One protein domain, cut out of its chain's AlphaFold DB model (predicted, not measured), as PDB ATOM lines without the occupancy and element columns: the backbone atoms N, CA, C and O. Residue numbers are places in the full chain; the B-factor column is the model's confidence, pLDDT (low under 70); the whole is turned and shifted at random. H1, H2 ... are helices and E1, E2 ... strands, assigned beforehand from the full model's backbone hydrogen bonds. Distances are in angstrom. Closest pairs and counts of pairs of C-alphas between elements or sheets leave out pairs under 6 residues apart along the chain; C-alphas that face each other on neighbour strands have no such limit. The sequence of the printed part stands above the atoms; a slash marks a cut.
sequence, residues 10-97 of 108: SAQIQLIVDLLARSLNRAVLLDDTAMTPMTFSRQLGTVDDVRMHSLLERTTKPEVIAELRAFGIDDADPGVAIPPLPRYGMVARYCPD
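What this domain is: This is residues 10 to 97 of the 108 residues of an uncharacterized protein of Mycolicibacterium phocaicum (UniProt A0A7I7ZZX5). A small hairpin of two strands, E1 and E2, is sandwiched between helix H1 on one side and the shorter helix H2 on the other. A second hairpin, E3 and E4, makes a separate part of the body, and H3 comes near E3 at Ile 82. The printed part has 88 residues, with three named helices and four named strands in the order H1, E1, E2, H2, H3, E3, E4. Each sheet has two antiparallel strands, in the orders E1 - E2 and E3 - E4, and the class is mixed, helices and strands. The whole is compact, with a radius of gyration of the C-alphas of 12.5 A and a rounded outline of 32 by 27 by 22 A.

How they stand to each other: Start at the hairpin of E1, residues 29 to 31, and E2, residues 37 to 40, whose directions stand at 161 degrees. Look there for N 30 and O 39, 2.9 A apart, and N 38 and O 30, 2.8 A apart, both within hydrogen-bond range. From E2, look to H1, residues 10 to 24: the closest C-alphas are those of Gln 14 and Thr 39, 6.4 A apart. Then turn to H2, residues 49 to 57, where the closest C-alphas to E2 are those of Pro 37 and Ser 54, 6.6 A apart. H1 and H2 are apart. H3, residues 62 to 70, is close to H2 but not clearly touching, with the closest C-alphas, those of Val 50 and Val 64, 8.0 A apart. These two helices run opposite ways at a steep tilt of 55 degrees. The closest C-alphas of H3 and E3, residues 79 to 82, are those of Leu 68 and Ile 82, 7.5 A apart. E3 forms a hairpin with E4, residues 93 to 96, at 165 degrees, and there N 80 and O 95 are within hydrogen-bond range at 2.8 A. Both strands of this hairpin are apart from E1 and E2. In H1, H2 and H3 every O i to N i+4 pair is within hydrogen-bond range.

Where its parts are: Find C-alpha 10 at (465.741, 327.686, 467.950); from there H1 runs 21.1 A to C-alpha 24. E1 spans 6.4 A and E2 7.6 A. H2 begins at C-alpha 49, (464.336, 317.016, 491.637), and spans 11.7 A; H3 spans 12.4 A. E3 spans 9.5 A, and E4 runs 9.7 A to C-alpha 96 at (478.026, 313.769, 476.362).

The domain as a whole: The two C-alphas farthest apart are those of Gln 12 and Arg 87, at 35.5 A. The printed part has no cut, and no link is long. The mean pLDDT of the printed part is 91.9, and no printed residue is under 70.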
ATOM      1  N   SER A  10     466.355 328.274 466.754       87.50
ATOM      2  CA  SER A  10     465.741 327.686 467.950       87.50
ATOM      3  C   SER A  10     464.802 326.524 467.619       87.50
ATOM      4  O   SER A  10     464.883 325.479 468.265       87.50
ATOM      5  N   ALA A  11     463.958 326.652 466.594       90.62
ATOM      6  CA  ALA A  11     463.084 325.573 466.143       90.62
ATOM      7  C   ALA A  11     463.872 324.354 465.634       90.62
ATOM      8  O   ALA A  11     463.478 323.215 465.892       90.62
ATOM      9  N   GLN A  12     465.005 324.569 464.956       93.06
ATOM     10  CA  GLN A  12     465.883 323.471 464.539       93.06
ATOM     11  C   GLN A  12     466.522 322.759 465.733       93.06
ATOM     12  O   GLN A  12     466.521 321.529 465.781       93.06
ATOM     13  N   ILE A  13     467.038 323.511 466.710       93.50
ATOM     14  CA  ILE A  13     467.654 322.932 467.910       93.50
ATOM     15  C   ILE A  13     466.614 322.126 468.701       93.50
ATOM     16  O   ILE A  13     466.894 320.994 469.097       93.50
ATOM     17  N   GLN A  14     465.395 322.651 468.859       95.12
ATOM     18  CA  GLN A  14     464.297 321.921 469.495       95.12
ATOM     19  C   GLN A  14     463.988 320.608 468.759       95.12
ATOM     20  O   GLN A  14     463.873 319.558 469.393       95.12
ATOM     21  N   LEU A  15     463.913 320.637 467.423       95.44
ATOM     22  CA  LEU A  15     463.680 319.440 466.613       95.44
ATOM     23  C   LEU A  15     464.778 318.387 466.825       95.44
ATOM     24  O   LEU A  15     464.471 317.205 466.973       95.44
ATOM     25  N   ILE A  16     466.047 318.802 466.863       95.06
ATOM     26  CA  ILE A  16     467.184 317.903 467.108       95.06
ATOM     27  C   ILE A  16     467.067 317.259 468.491       95.06
ATOM     28  O   ILE A  16     467.193 316.041 468.610       95.06
ATOM     29  N   VAL A  17     466.775 318.048 469.525       95.44
ATOM     30  CA  VAL A  17     466.608 317.552 470.900       95.44
ATOM     31  C   VAL A  17     465.465 316.540 470.999       95.44
ATOM     32  O   VAL A  17     465.624 315.486 471.620       95.44
ATOM     33  N   ASP A  18     464.341 316.794 470.331       96.06
ATOM     34  CA  ASP A  18     463.219 315.855 470.300       96.06
ATOM     35  C   ASP A  18     463.535 314.568 469.522       96.06
ATOM     36  O   ASP A  18     463.109 313.481 469.925       96.06
ATOM     37  N   LEU A  19     464.297 314.656 468.426       96.31
ATOM     38  CA  LEU A  19     464.752 313.485 467.673       96.31
ATOM     39  C   LEU A  19     465.736 312.635 468.484       96.31
ATOM     40  O   LEU A  19     465.589 311.412 468.510       96.31
ATOM     41  N   LEU A  20     466.681 313.263 469.191       94.69
ATOM     42  CA  LEU A  20     467.612 312.577 470.092       94.69
ATOM     43  C   LEU A  20     466.873 311.862 471.223       94.69
ATOM     44  O   LEU A  20     467.164 310.710 471.531       94.69
ATOM     45  N   ALA A  21     465.869 312.504 471.817       94.94
ATOM     46  CA  ALA A  21     465.096 311.878 472.880       94.94
ATOM     47  C   ALA A  21     464.338 310.630 472.404       94.94
ATOM     48  O   ALA A  21     464.254 309.627 473.120       94.94
ATOM     49  N   ARG A  22     463.812 310.670 471.173       94.81
ATOM     50  CA  ARG A  22     463.151 309.520 470.540       94.81
ATOM     51  C   ARG A  22     464.137 308.403 470.215       94.81
ATOM     52  O   ARG A  22     463.822 307.249 470.494       94.81
ATOM     53  N   SER A  23     465.306 308.721 469.657       95.31
ATOM     54  CA  SER A  23     466.304 307.711 469.282       95.31
ATOM     55  C   SER A  23     466.935 307.036 470.502       95.31
ATOM     56  O   SER A  23     467.121 305.822 470.503       95.31
ATOM     57  N   LEU A  24     467.197 307.800 471.565       92.56
ATOM     58  CA  LEU A  24     467.758 307.293 472.819       92.56
ATOM     59  C   LEU A  24     466.706 306.644 473.726       92.56
ATOM     60  O   LEU A  24     467.064 305.972 474.693       92.56
ATOM     61  N   ASN A  25     465.415 306.867 473.457       92.94
ATOM     62  CA  ASN A  25     464.314 306.525 474.360       92.94
ATOM     63  C   ASN A  25     464.575 307.032 475.799       92.94
ATOM     64  O   ASN A  25     464.424 306.307 476.792       92.94
ATOM     65  N   ARG A  26     465.062 308.275 475.900       91.94
ATOM     66  CA  ARG A  26     465.452 308.972 477.139       91.94
ATOM     67  C   ARG A  26     465.192 310.468 476.995       91.94
ATOM     68  O   ARG A  26     465.257 310.999 475.895       91.94
ATOM     69  N   ALA A  27     464.903 311.152 478.100       94.12
ATOM     70  CA  ALA A  27     464.722 312.600 478.083       94.12
ATOM     71  C   ALA A  27     466.068 313.323 477.896       94.12
ATOM     72  O   ALA A  27     467.041 313.016 478.587       94.12
ATOM     73  N   VAL A  28     466.101 314.317 477.011       94.75
ATOM     74  CA  VAL A  28     467.290 315.116 476.689       94.75
ATOM     75  C   VAL A  28     467.087 316.546 477.188       94.75
ATOM     76  O   VAL A  28     465.999 317.106 477.080       94.75
ATOM     77  N   LEU A  29     468.132 317.107 477.786       94.19
ATOM     78  CA  LEU A  29     468.247 318.516 478.154       94.19
ATOM     79  C   LEU A  29     469.518 319.023 477.482       94.19
ATOM     80  O   LEU A  29     470.541 318.342 477.540       94.19
ATOM     81  N   LEU A  30     469.417 320.167 476.820       93.06
ATOM     82  CA  LEU A  30     470.546 320.863 476.237       93.06
ATOM     83  C   LEU A  30     470.771 322.139 477.035       93.06
ATOM     84  O   LEU A  30     469.912 323.026 477.051       93.06
ATOM     85  N   ASP A  31     471.940 322.217 477.650       91.50
ATOM     86  CA  ASP A  31     472.401 323.386 478.378       91.50
ATOM     87  C   ASP A  31     473.496 324.115 477.588       91.50
ATOM     88  O   ASP A  31     474.145 323.539 476.708       91.50
ATOM     89  N   ASP A  32     473.708 325.390 477.903       89.94
ATOM     90  CA  ASP A  32     474.913 326.109 477.496       89.94
ATOM     91  C   ASP A  32     476.144 325.680 478.328       89.94
ATOM     92  O   ASP A  32     476.083 324.812 479.203       89.94
ATOM     93  N   THR A  33     477.296 326.310 478.085       86.00
ATOM     94  CA  THR A  33     478.546 326.017 478.813       86.00
ATOM     95  C   THR A  33     478.511 326.419 480.292       86.00
ATOM     96  O   THR A  33     479.349 325.971 481.079       86.00
ATOM     97  N   ALA A  34     477.551 327.250 480.697       87.62
ATOM     98  CA  ALA A  34     477.299 327.601 482.088       87.62
ATOM     99  C   ALA A  34     476.313 326.631 482.769       87.62
ATOM    100  O   ALA A  34     476.009 326.825 483.945       87.62
ATOM    101  N   MET A  35     475.870 325.573 482.074       88.81
ATOM    102  CA  MET A  35     474.804 324.661 482.504       88.81
ATOM    103  C   MET A  35     473.445 325.358 482.689       88.81
ATOM    104  O   MET A  35     472.643 324.977 483.552       88.81
ATOM    105  N   THR A  36     473.189 326.377 481.864       90.94
ATOM    106  CA  THR A  36     471.887 327.037 481.745       90.94
ATOM    107  C   THR A  36     471.039 326.322 480.687       90.94
ATOM    108  O   THR A  36     471.450 326.270 479.524       90.94
ATOM    109  N   PRO A  37     469.840 325.828 481.040       92.38
ATOM    110  CA  PRO A  37     468.907 325.203 480.105       92.38
ATOM    111  C   PRO A  37     468.562 326.076 478.899       92.38
ATOM    112  O   PRO A  37     467.914 327.114 479.034       92.38
ATOM    113  N   MET A  38     468.925 325.615 477.701       93.19
ATOM    114  CA  MET A  38     468.526 326.240 476.435       93.19
ATOM    115  C   MET A  38     467.230 325.627 475.895       93.19
ATOM    116  O   MET A  38     466.314 326.342 475.491       93.19
ATOM    117  N   THR A  39     467.137 324.295 475.887       94.44
ATOM    118  CA  THR A  39     465.945 323.552 475.446       94.44
ATOM    119  C   THR A  39     465.952 322.127 476.008       94.44
ATOM    120  O   THR A  39     466.977 321.614 476.456       94.44
ATOM    121  N   PHE A  40     464.798 321.467 475.996       95.31
ATOM    122  CA  PHE A  40     464.616 320.110 476.482       95.31
ATOM    123  C   PHE A  40     463.543 319.373 475.681       95.31
ATOM    124  O   PHE A  40     462.637 319.971 475.100       95.31
ATOM    125  N   SER A  41     463.628 318.047 475.688       95.44
ATOM    126  CA  SER A  41     462.598 317.179 475.127       95.44
ATOM    127  C   SER A  41     461.463 316.950 476.123       95.44
ATOM    128  O   SER A  41     461.582 317.208 477.328       95.44
ATOM    129  N   ARG A  42     460.385 316.310 475.661       93.75
ATOM    130  CA  ARG A  42     459.400 315.706 476.574       93.75
ATOM    131  C   ARG A  42     460.097 314.782 477.581       93.75
ATOM    132  O   ARG A  42     460.965 313.989 477.207       93.75
ATOM    133  N   GLN A  43     459.701 314.884 478.848       92.56
ATOM    134  CA  GLN A  43     460.215 314.015 479.903       92.56
ATOM    135  C   GLN A  43     459.590 312.616 479.810       92.56
ATOM    136  O   GLN A  43     458.438 312.460 479.397       92.56
ATOM    137  N   LEU A  44     460.363 311.593 480.172       86.00
ATOM    138  CA  LEU A  44     459.966 310.187 480.109       86.00
ATOM    139  C   LEU A  44     460.178 309.551 481.484       86.00
ATOM    140  O   LEU A  44     461.302 309.523 481.979       86.00
ATOM    141  N   GLY A  45     459.112 309.014 482.076       83.88
ATOM    142  CA  GLY A  45     459.168 308.392 483.400       83.88
ATOM    143  C   GLY A  45     459.305 309.407 484.537       83.88
ATOM    144  O   GLY A  45     458.806 310.528 484.446       83.88
ATOM    145  N   THR A  46     459.947 308.984 485.626       86.25
ATOM    146  CA  THR A  46     460.161 309.817 486.813       86.25
ATOM    147  C   THR A  46     461.165 310.921 486.514       86.25
ATOM    148  O   THR A  46     462.287 310.653 486.083       86.25
ATOM    149  N   VAL A  47     460.761 312.159 486.777       91.75
ATOM    150  CA  VAL A  47     461.631 313.330 486.683       91.75
ATOM    151  C   VAL A  47     462.215 313.593 488.063       91.75
ATOM    152  O   VAL A  47     461.471 313.720 489.030       91.75
ATOM    153  N   ASP A  48     463.539 313.621 488.152       93.44
ATOM    154  CA  ASP A  48     464.248 313.897 489.399       93.44
ATOM    155  C   ASP A  48     464.191 315.376 489.803       93.44
ATOM    156  O   ASP A  48     463.927 316.243 488.969       93.44
ATOM    157  N   ASP A  49     464.482 315.670 491.070       94.25
ATOM    158  CA  ASP A  49     464.336 317.016 491.637       94.25
ATOM    159  C   ASP A  49     465.240 318.051 490.956       94.25
ATOM    160  O   ASP A  49     464.819 319.186 490.719       94.25
ATOM    161  N   VAL A  50     466.471 317.663 490.594       93.94
ATOM    162  CA  VAL A  50     467.389 318.538 489.850       93.94
ATOM    163  C   VAL A  50     466.804 318.845 488.479       93.94
ATOM    164  O   VAL A  50     466.731 320.009 488.096       93.94
ATOM    165  N   ARG A  51     466.341 317.824 487.749       93.94
ATOM    166  CA  ARG A  51     465.727 318.011 486.430       93.94
ATOM    167  C   ARG A  51     464.467 318.869 486.521       93.94
ATOM    168  O   ARG A  51     464.325 319.780 485.716       93.94
ATOM    169  N   MET A  52     463.584 318.619 487.485       95.25
ATOM    170  CA  MET A  52     462.387 319.439 487.701       95.25
ATOM    171  C   MET A  52     462.753 320.905 487.936       95.25
ATOM    172  O   MET A  52     462.174 321.784 487.301       95.25
ATOM    173  N   HIS A  53     463.747 321.169 488.787       94.94
ATOM    174  CA  HIS A  53     464.228 322.523 489.044       94.94
ATOM    175  C   HIS A  53     464.794 323.185 487.781       94.94
ATOM    176  O   HIS A  53     464.358 324.280 487.435       94.94
ATOM    177  N   SER A  54     465.676 322.502 487.043       94.44
ATOM    178  CA  SER A  54     466.241 323.022 485.789       94.44
ATOM    179  C   SER A  54     465.167 323.363 484.758       94.44
ATOM    180  O   SER A  54     465.277 324.368 484.064       94.44
ATOM    181  N   LEU A  55     464.103 322.564 484.665       93.75
ATOM    182  CA  LEU A  55     463.018 322.809 483.713       93.75
ATOM    183  C   LEU A  55     462.113 323.979 484.123       93.75
ATOM    184  O   LEU A  55     461.723 324.768 483.262       93.75
ATOM    185  N   LEU A  56     461.763 324.079 485.408       94.75
ATOM    186  CA  LEU A  56     460.843 325.103 485.912       94.75
ATOM    187  C   LEU A  56     461.523 326.466 486.061       94.75
ATOM    188  O   LEU A  56     460.988 327.470 485.596       94.75
ATOM    189  N   GLU A  57     462.717 326.490 486.651       94.81
ATOM    190  CA  GLU A  57     463.446 327.724 486.964       94.81
ATOM    191  C   GLU A  57     464.412 328.142 485.850       94.81
ATOM    192  O   GLU A  57     465.005 329.217 485.914       94.81
ATOM    193  N   ARG A  58     464.589 327.300 484.820       93.19
ATOM    194  CA  ARG A  58     465.548 327.518 483.719       93.19
ATOM    195  C   ARG A  58     466.968 327.791 484.218       93.19
ATOM    196  O   ARG A  58     467.710 328.572 483.629       93.19
ATOM    197  N   THR A  59     467.344 327.139 485.312       93.25
ATOM    198  CA  THR A  59     468.676 327.228 485.902       93.25
ATOM    199  C   THR A  59     469.021 325.945 486.640       93.25
ATOM    200  O   THR A  59     468.152 325.279 487.202       93.25
ATOM    201  N   THR A  60     470.302 325.597 486.656       90.81
ATOM    202  CA  THR A  60     470.805 324.473 487.442       90.81
ATOM    203  C   THR A  60     471.436 325.004 488.722       90.81
ATOM    204  O   THR A  60     472.165 325.994 488.716       90.81
ATOM    205  N   LYS A  61     471.163 324.339 489.846       92.56
ATOM    206  CA  LYS A  61     471.676 324.766 491.149       92.56
ATOM    207  C   LYS A  61     473.216 324.799 491.156       92.56
ATOM    208  O   LYS A  61     473.827 323.809 490.737       92.56
ATOM    209  N   PRO A  62     473.856 325.872 491.663       93.25
ATOM    210  CA  PRO A  62     475.314 326.010 491.667       93.25
ATOM    211  C   PRO A  62     476.051 324.849 492.345       93.25
ATOM    212  O   PRO A  62     477.102 324.417 491.876       93.25
ATOM    213  N   GLU A  63     475.489 324.302 493.422       94.31
ATOM    214  CA  GLU A  63     476.053 323.158 494.135       94.31
ATOM    215  C   GLU A  63     476.020 321.866 493.305       94.31
ATOM    216  O   GLU A  63     476.940 321.055 493.385       94.31
ATOM    217  N   VAL A  64     475.006 321.692 492.452       93.81
ATOM    218  CA  VAL A  64     474.933 320.554 491.528       93.81
ATOM    219  C   VAL A  64     475.942 320.743 490.401       93.81
ATOM    220  O   VAL A  64     476.673 319.812 490.085       93.81
ATOM    221  N   ILE A  65     476.038 321.955 489.848       93.00
ATOM    222  CA  ILE A  65     477.034 322.337 488.835       93.00
ATOM    223  C   ILE A  65     478.455 322.016 489.307       93.00
ATOM    224  O   ILE A  65     479.214 321.375 488.580       93.00
ATOM    225  N   ALA A  66     478.819 322.437 490.521       93.81
ATOM    226  CA  ALA A  66     480.152 322.204 491.074       93.81
ATOM    227  C   ALA A  66     480.484 320.705 491.160       93.81
ATOM    228  O   ALA A  66     481.587 320.283 490.822       93.81
ATOM    229  N   GLU A  67     479.507 319.896 491.559       93.31
ATOM    230  CA  GLU A  67     479.663 318.451 491.683       93.31
ATOM    231  C   GLU A  67     479.715 317.753 490.323       93.31
ATOM    232  O   GLU A  67     480.551 316.878 490.130       93.31
ATOM    233  N   LEU A  68     478.908 318.177 489.347       91.50
ATOM    234  CA  LEU A  68     479.012 317.686 487.970       91.50
ATOM    235  C   LEU A  68     480.395 317.989 487.379       91.50
ATOM    236  O   LEU A  68     481.019 317.105 486.793       91.50
ATOM    237  N   ARG A  69     480.919 319.201 487.593       91.62
ATOM    238  CA  ARG A  69     482.278 319.578 487.169       91.62
ATOM    239  C   ARG A  69     483.363 318.746 487.839       91.62
ATOM    240  O   ARG A  69     484.345 318.416 487.183       91.62
ATOM    241  N   ALA A  70     483.174 318.339 489.093       92.62
ATOM    242  CA  ALA A  70     484.109 317.443 489.773       92.62
ATOM    243  C   ALA A  70     484.207 316.052 489.110       92.62
ATOM    244  O   ALA A  70     485.236 315.393 489.243       92.62
ATOM    245  N   PHE A  71     483.191 315.624 488.345       89.88
ATOM    246  CA  PHE A  71     483.258 314.421 487.501       89.88
ATOM    247  C   PHE A  71     483.969 314.643 486.157       89.88
ATOM    248  O   PHE A  71     484.093 313.701 485.377       89.88
ATOM    249  N   GLY A  72     484.432 315.861 485.868       89.38
ATOM    250  CA  GLY A  72     485.147 316.178 484.635       89.38
ATOM    251  C   GLY A  72     484.246 316.334 483.410       89.38
ATOM    252  O   GLY A  72     484.717 316.113 482.299       89.38
ATOM    253  N   ILE A  73     482.971 316.725 483.578       88.12
ATOM    254  CA  ILE A  73     482.043 316.943 482.444       88.12
ATOM    255  C   ILE A  73     482.576 317.948 481.416       88.12
ATOM    256  O   ILE A  73     482.251 317.843 480.237       88.12
ATOM    257  N   ASP A  74     483.398 318.905 481.851       85.69
ATOM    258  CA  ASP A  74     483.928 319.946 480.981       85.69
ATOM    259  C   ASP A  74     484.974 319.385 480.008       85.69
ATOM    260  O   ASP A  74     485.077 319.888 478.895       85.69
ATOM    261  N   ASP A  75     485.720 318.344 480.378       84.44
ATOM    262  CA  ASP A  75     486.834 317.801 479.583       84.44
ATOM    263  C   ASP A  75     486.586 316.359 479.111       84.44
ATOM    264  O   ASP A  75     487.492 315.699 478.601       84.44
ATOM    265  N   ALA A  76     485.363 315.857 479.283       82.25
ATOM    266  CA  ALA A  76     484.995 314.505 478.897       82.25
ATOM    267  C   ALA A  76     485.038 314.324 477.368       82.25
ATOM    268  O   ALA A  76     484.545 315.168 476.630       82.25
ATOM    269  N   ASP A  77     485.585 313.195 476.912       81.94
ATOM    270  CA  ASP A  77     485.599 312.734 475.517       81.94
ATOM    271  C   ASP A  77     485.517 311.194 475.548       81.94
ATOM    272  O   ASP A  77     486.431 310.568 476.100       81.94
ATOM    273  N   PRO A  78     484.426 310.544 475.085       80.12
ATOM    274  CA  PRO A  78     483.247 311.065 474.364       80.12
ATOM    275  C   PRO A  78     482.068 311.488 475.278       80.12
ATOM    276  O   PRO A  78     480.902 311.505 474.876       80.12
ATOM    277  N   GLY A  79     482.334 311.724 476.562       88.62
ATOM    278  CA  GLY A  79     481.326 312.031 477.579       88.62
ATOM    279  C   GLY A  79     481.521 311.224 478.857       88.62
ATOM    280  O   GLY A  79     482.350 310.316 478.928       88.62
ATOM    281  N   VAL A  80     480.766 311.572 479.896       91.56
ATOM    282  CA  VAL A  80     480.885 310.985 481.233       91.56
ATOM    283  C   VAL A  80     479.534 310.486 481.740       91.56
ATOM    284  O   VAL A  80     478.507 311.167 481.688       91.56
ATOM    285  N   ALA A  81     479.536 309.256 482.253       93.06
ATOM    286  CA  ALA A  81     478.407 308.708 482.988       93.06
ATOM    287  C   ALA A  81     478.441 309.241 484.424       93.06
ATOM    288  O   ALA A  81     479.330 308.903 485.202       93.06
ATOM    289  N   ILE A  82     477.455 310.060 484.776       93.56
ATOM    290  CA  ILE A  82     477.316 310.613 486.116       93.56
ATOM    291  C   ILE A  82     476.492 309.640 486.965       93.56
ATOM    292  O   ILE A  82     475.337 309.348 486.612       93.56
ATOM    293  N   PRO A  83     477.044 309.127 488.081       93.50
ATOM    294  CA  PRO A  83     476.284 308.287 488.997       93.50
ATOM    295  C   PRO A  83     475.132 309.083 489.639       93.50
ATOM    296  O   PRO A  83     475.106 310.314 489.578       93.50
ATOM    297  N   PRO A  84     474.153 308.413 490.272       93.75
ATOM    298  CA  PRO A  84     473.134 309.117 491.040       93.75
ATOM    299  C   PRO A  84     473.785 310.001 492.111       93.75
ATOM    300  O   PRO A  84     474.769 309.597 492.731       93.75
ATOM    301  N   LEU A  85     473.194 311.167 492.376       94.19
ATOM    302  CA  LEU A  85     473.579 312.046 493.482       94.19
ATOM    303  C   LEU A  85     472.395 312.148 494.457       94.19
ATOM    304  O   LEU A  85     471.627 313.113 494.388       94.19
ATOM    305  N   PRO A  86     472.222 311.171 495.375       93.00
ATOM    306  CA  PRO A  86     471.050 311.099 496.250       93.00
ATOM    307  C   PRO A  86     470.854 312.346 497.112       93.00
ATOM    308  O   PRO A  86     469.721 312.754 497.344       93.00
ATOM    309  N   ARG A  87     471.951 312.998 497.523       94.25
ATOM    310  CA  ARG A  87     471.923 314.252 498.298       94.25
ATOM    311  C   ARG A  87     471.168 315.394 497.602       94.25
ATOM    312  O   ARG A  87     470.721 316.311 498.277       94.25
ATOM    313  N   TYR A  88     471.035 315.339 496.276       92.69
ATOM    314  CA  TYR A  88     470.304 316.320 495.467       92.69
ATOM    315  C   TYR A  88     469.041 315.736 494.827       92.69
ATOM    316  O   TYR A  88     468.447 316.380 493.970       92.69
ATOM    317  N   GLY A  89     468.667 314.501 495.172       92.62
ATOM    318  CA  GLY A  89     467.573 313.793 494.512       92.62
ATOM    319  C   GLY A  89     467.854 313.451 493.045       92.62
ATOM    320  O   GLY A  89     466.926 313.103 492.329       92.62
ATOM    321  N   MET A  90     469.106 313.541 492.573       93.69
ATOM    322  CA  MET A  90     469.452 313.376 491.159       93.69
ATOM    323  C   MET A  90     469.641 311.901 490.787       93.69
ATOM    324  O   MET A  90     470.486 311.208 491.361       93.69
ATOM    325  N   VAL A  91     468.931 311.433 489.760       93.12
ATOM    326  CA  VAL A  91     469.183 310.110 489.160       93.12
ATOM    327  C   VAL A  91     470.401 310.134 488.232       93.12
ATOM    328  O   VAL A  91     470.768 311.193 487.708       93.12
ATOM    329  N   ALA A  92     471.002 308.960 488.009       92.12
ATOM    330  CA  ALA A  92     472.120 308.792 487.080       92.12
ATOM    331  C   ALA A  92     471.773 309.318 485.682       92.12
ATOM    332  O   ALA A  92     470.656 309.125 485.195       92.12
ATOM    333  N   ARG A  93     472.742 309.954 485.024       92.38
ATOM    334  CA  ARG A  93     472.590 310.450 483.651       92.38
ATOM    335  C   ARG A  93     473.918 310.437 482.916       92.38
ATOM    336  O   ARG A  93     474.973 310.421 483.537       92.38
ATOM    337  N   TYR A  94     473.851 310.448 481.594       92.25
ATOM    338  CA  TYR A  94     475.023 310.574 480.741       92.25
ATOM    339  C   TYR A  94     475.143 312.021 480.265       92.25
ATOM    340  O   TYR A  94     474.179 312.563 479.722       92.25
ATOM    341  N   CYS A  95     476.304 312.627 480.486       90.19
ATOM    342  CA  CYS A  95     476.660 313.936 479.955       90.19
ATOM    343  C   CYS A  95     477.600 313.697 478.767       90.19
ATOM    344  O   CYS A  95     478.740 313.291 479.000       90.19
ATOM    345  N   PRO A  96     477.138 313.864 477.513       86.12
ATOM    346  CA  PRO A  96     478.026 313.769 476.362       86.12
ATOM    347  C   PRO A  96     479.104 314.852 476.436       86.12
ATOM    348  O   PRO A  96     478.946 315.845 477.152       86.12
ATOM    349  N   ASP A  97     480.196 314.645 475.706       79.75
ATOM    350  CA  ASP A  97     481.215 315.670 475.547       79.75
ATOM    351  C   ASP A  97     480.598 316.969 475.018       79.75
ATOM    352  O   ASP A  97     479.626 316.979 474.254       79.75
TER     353      ASP A  97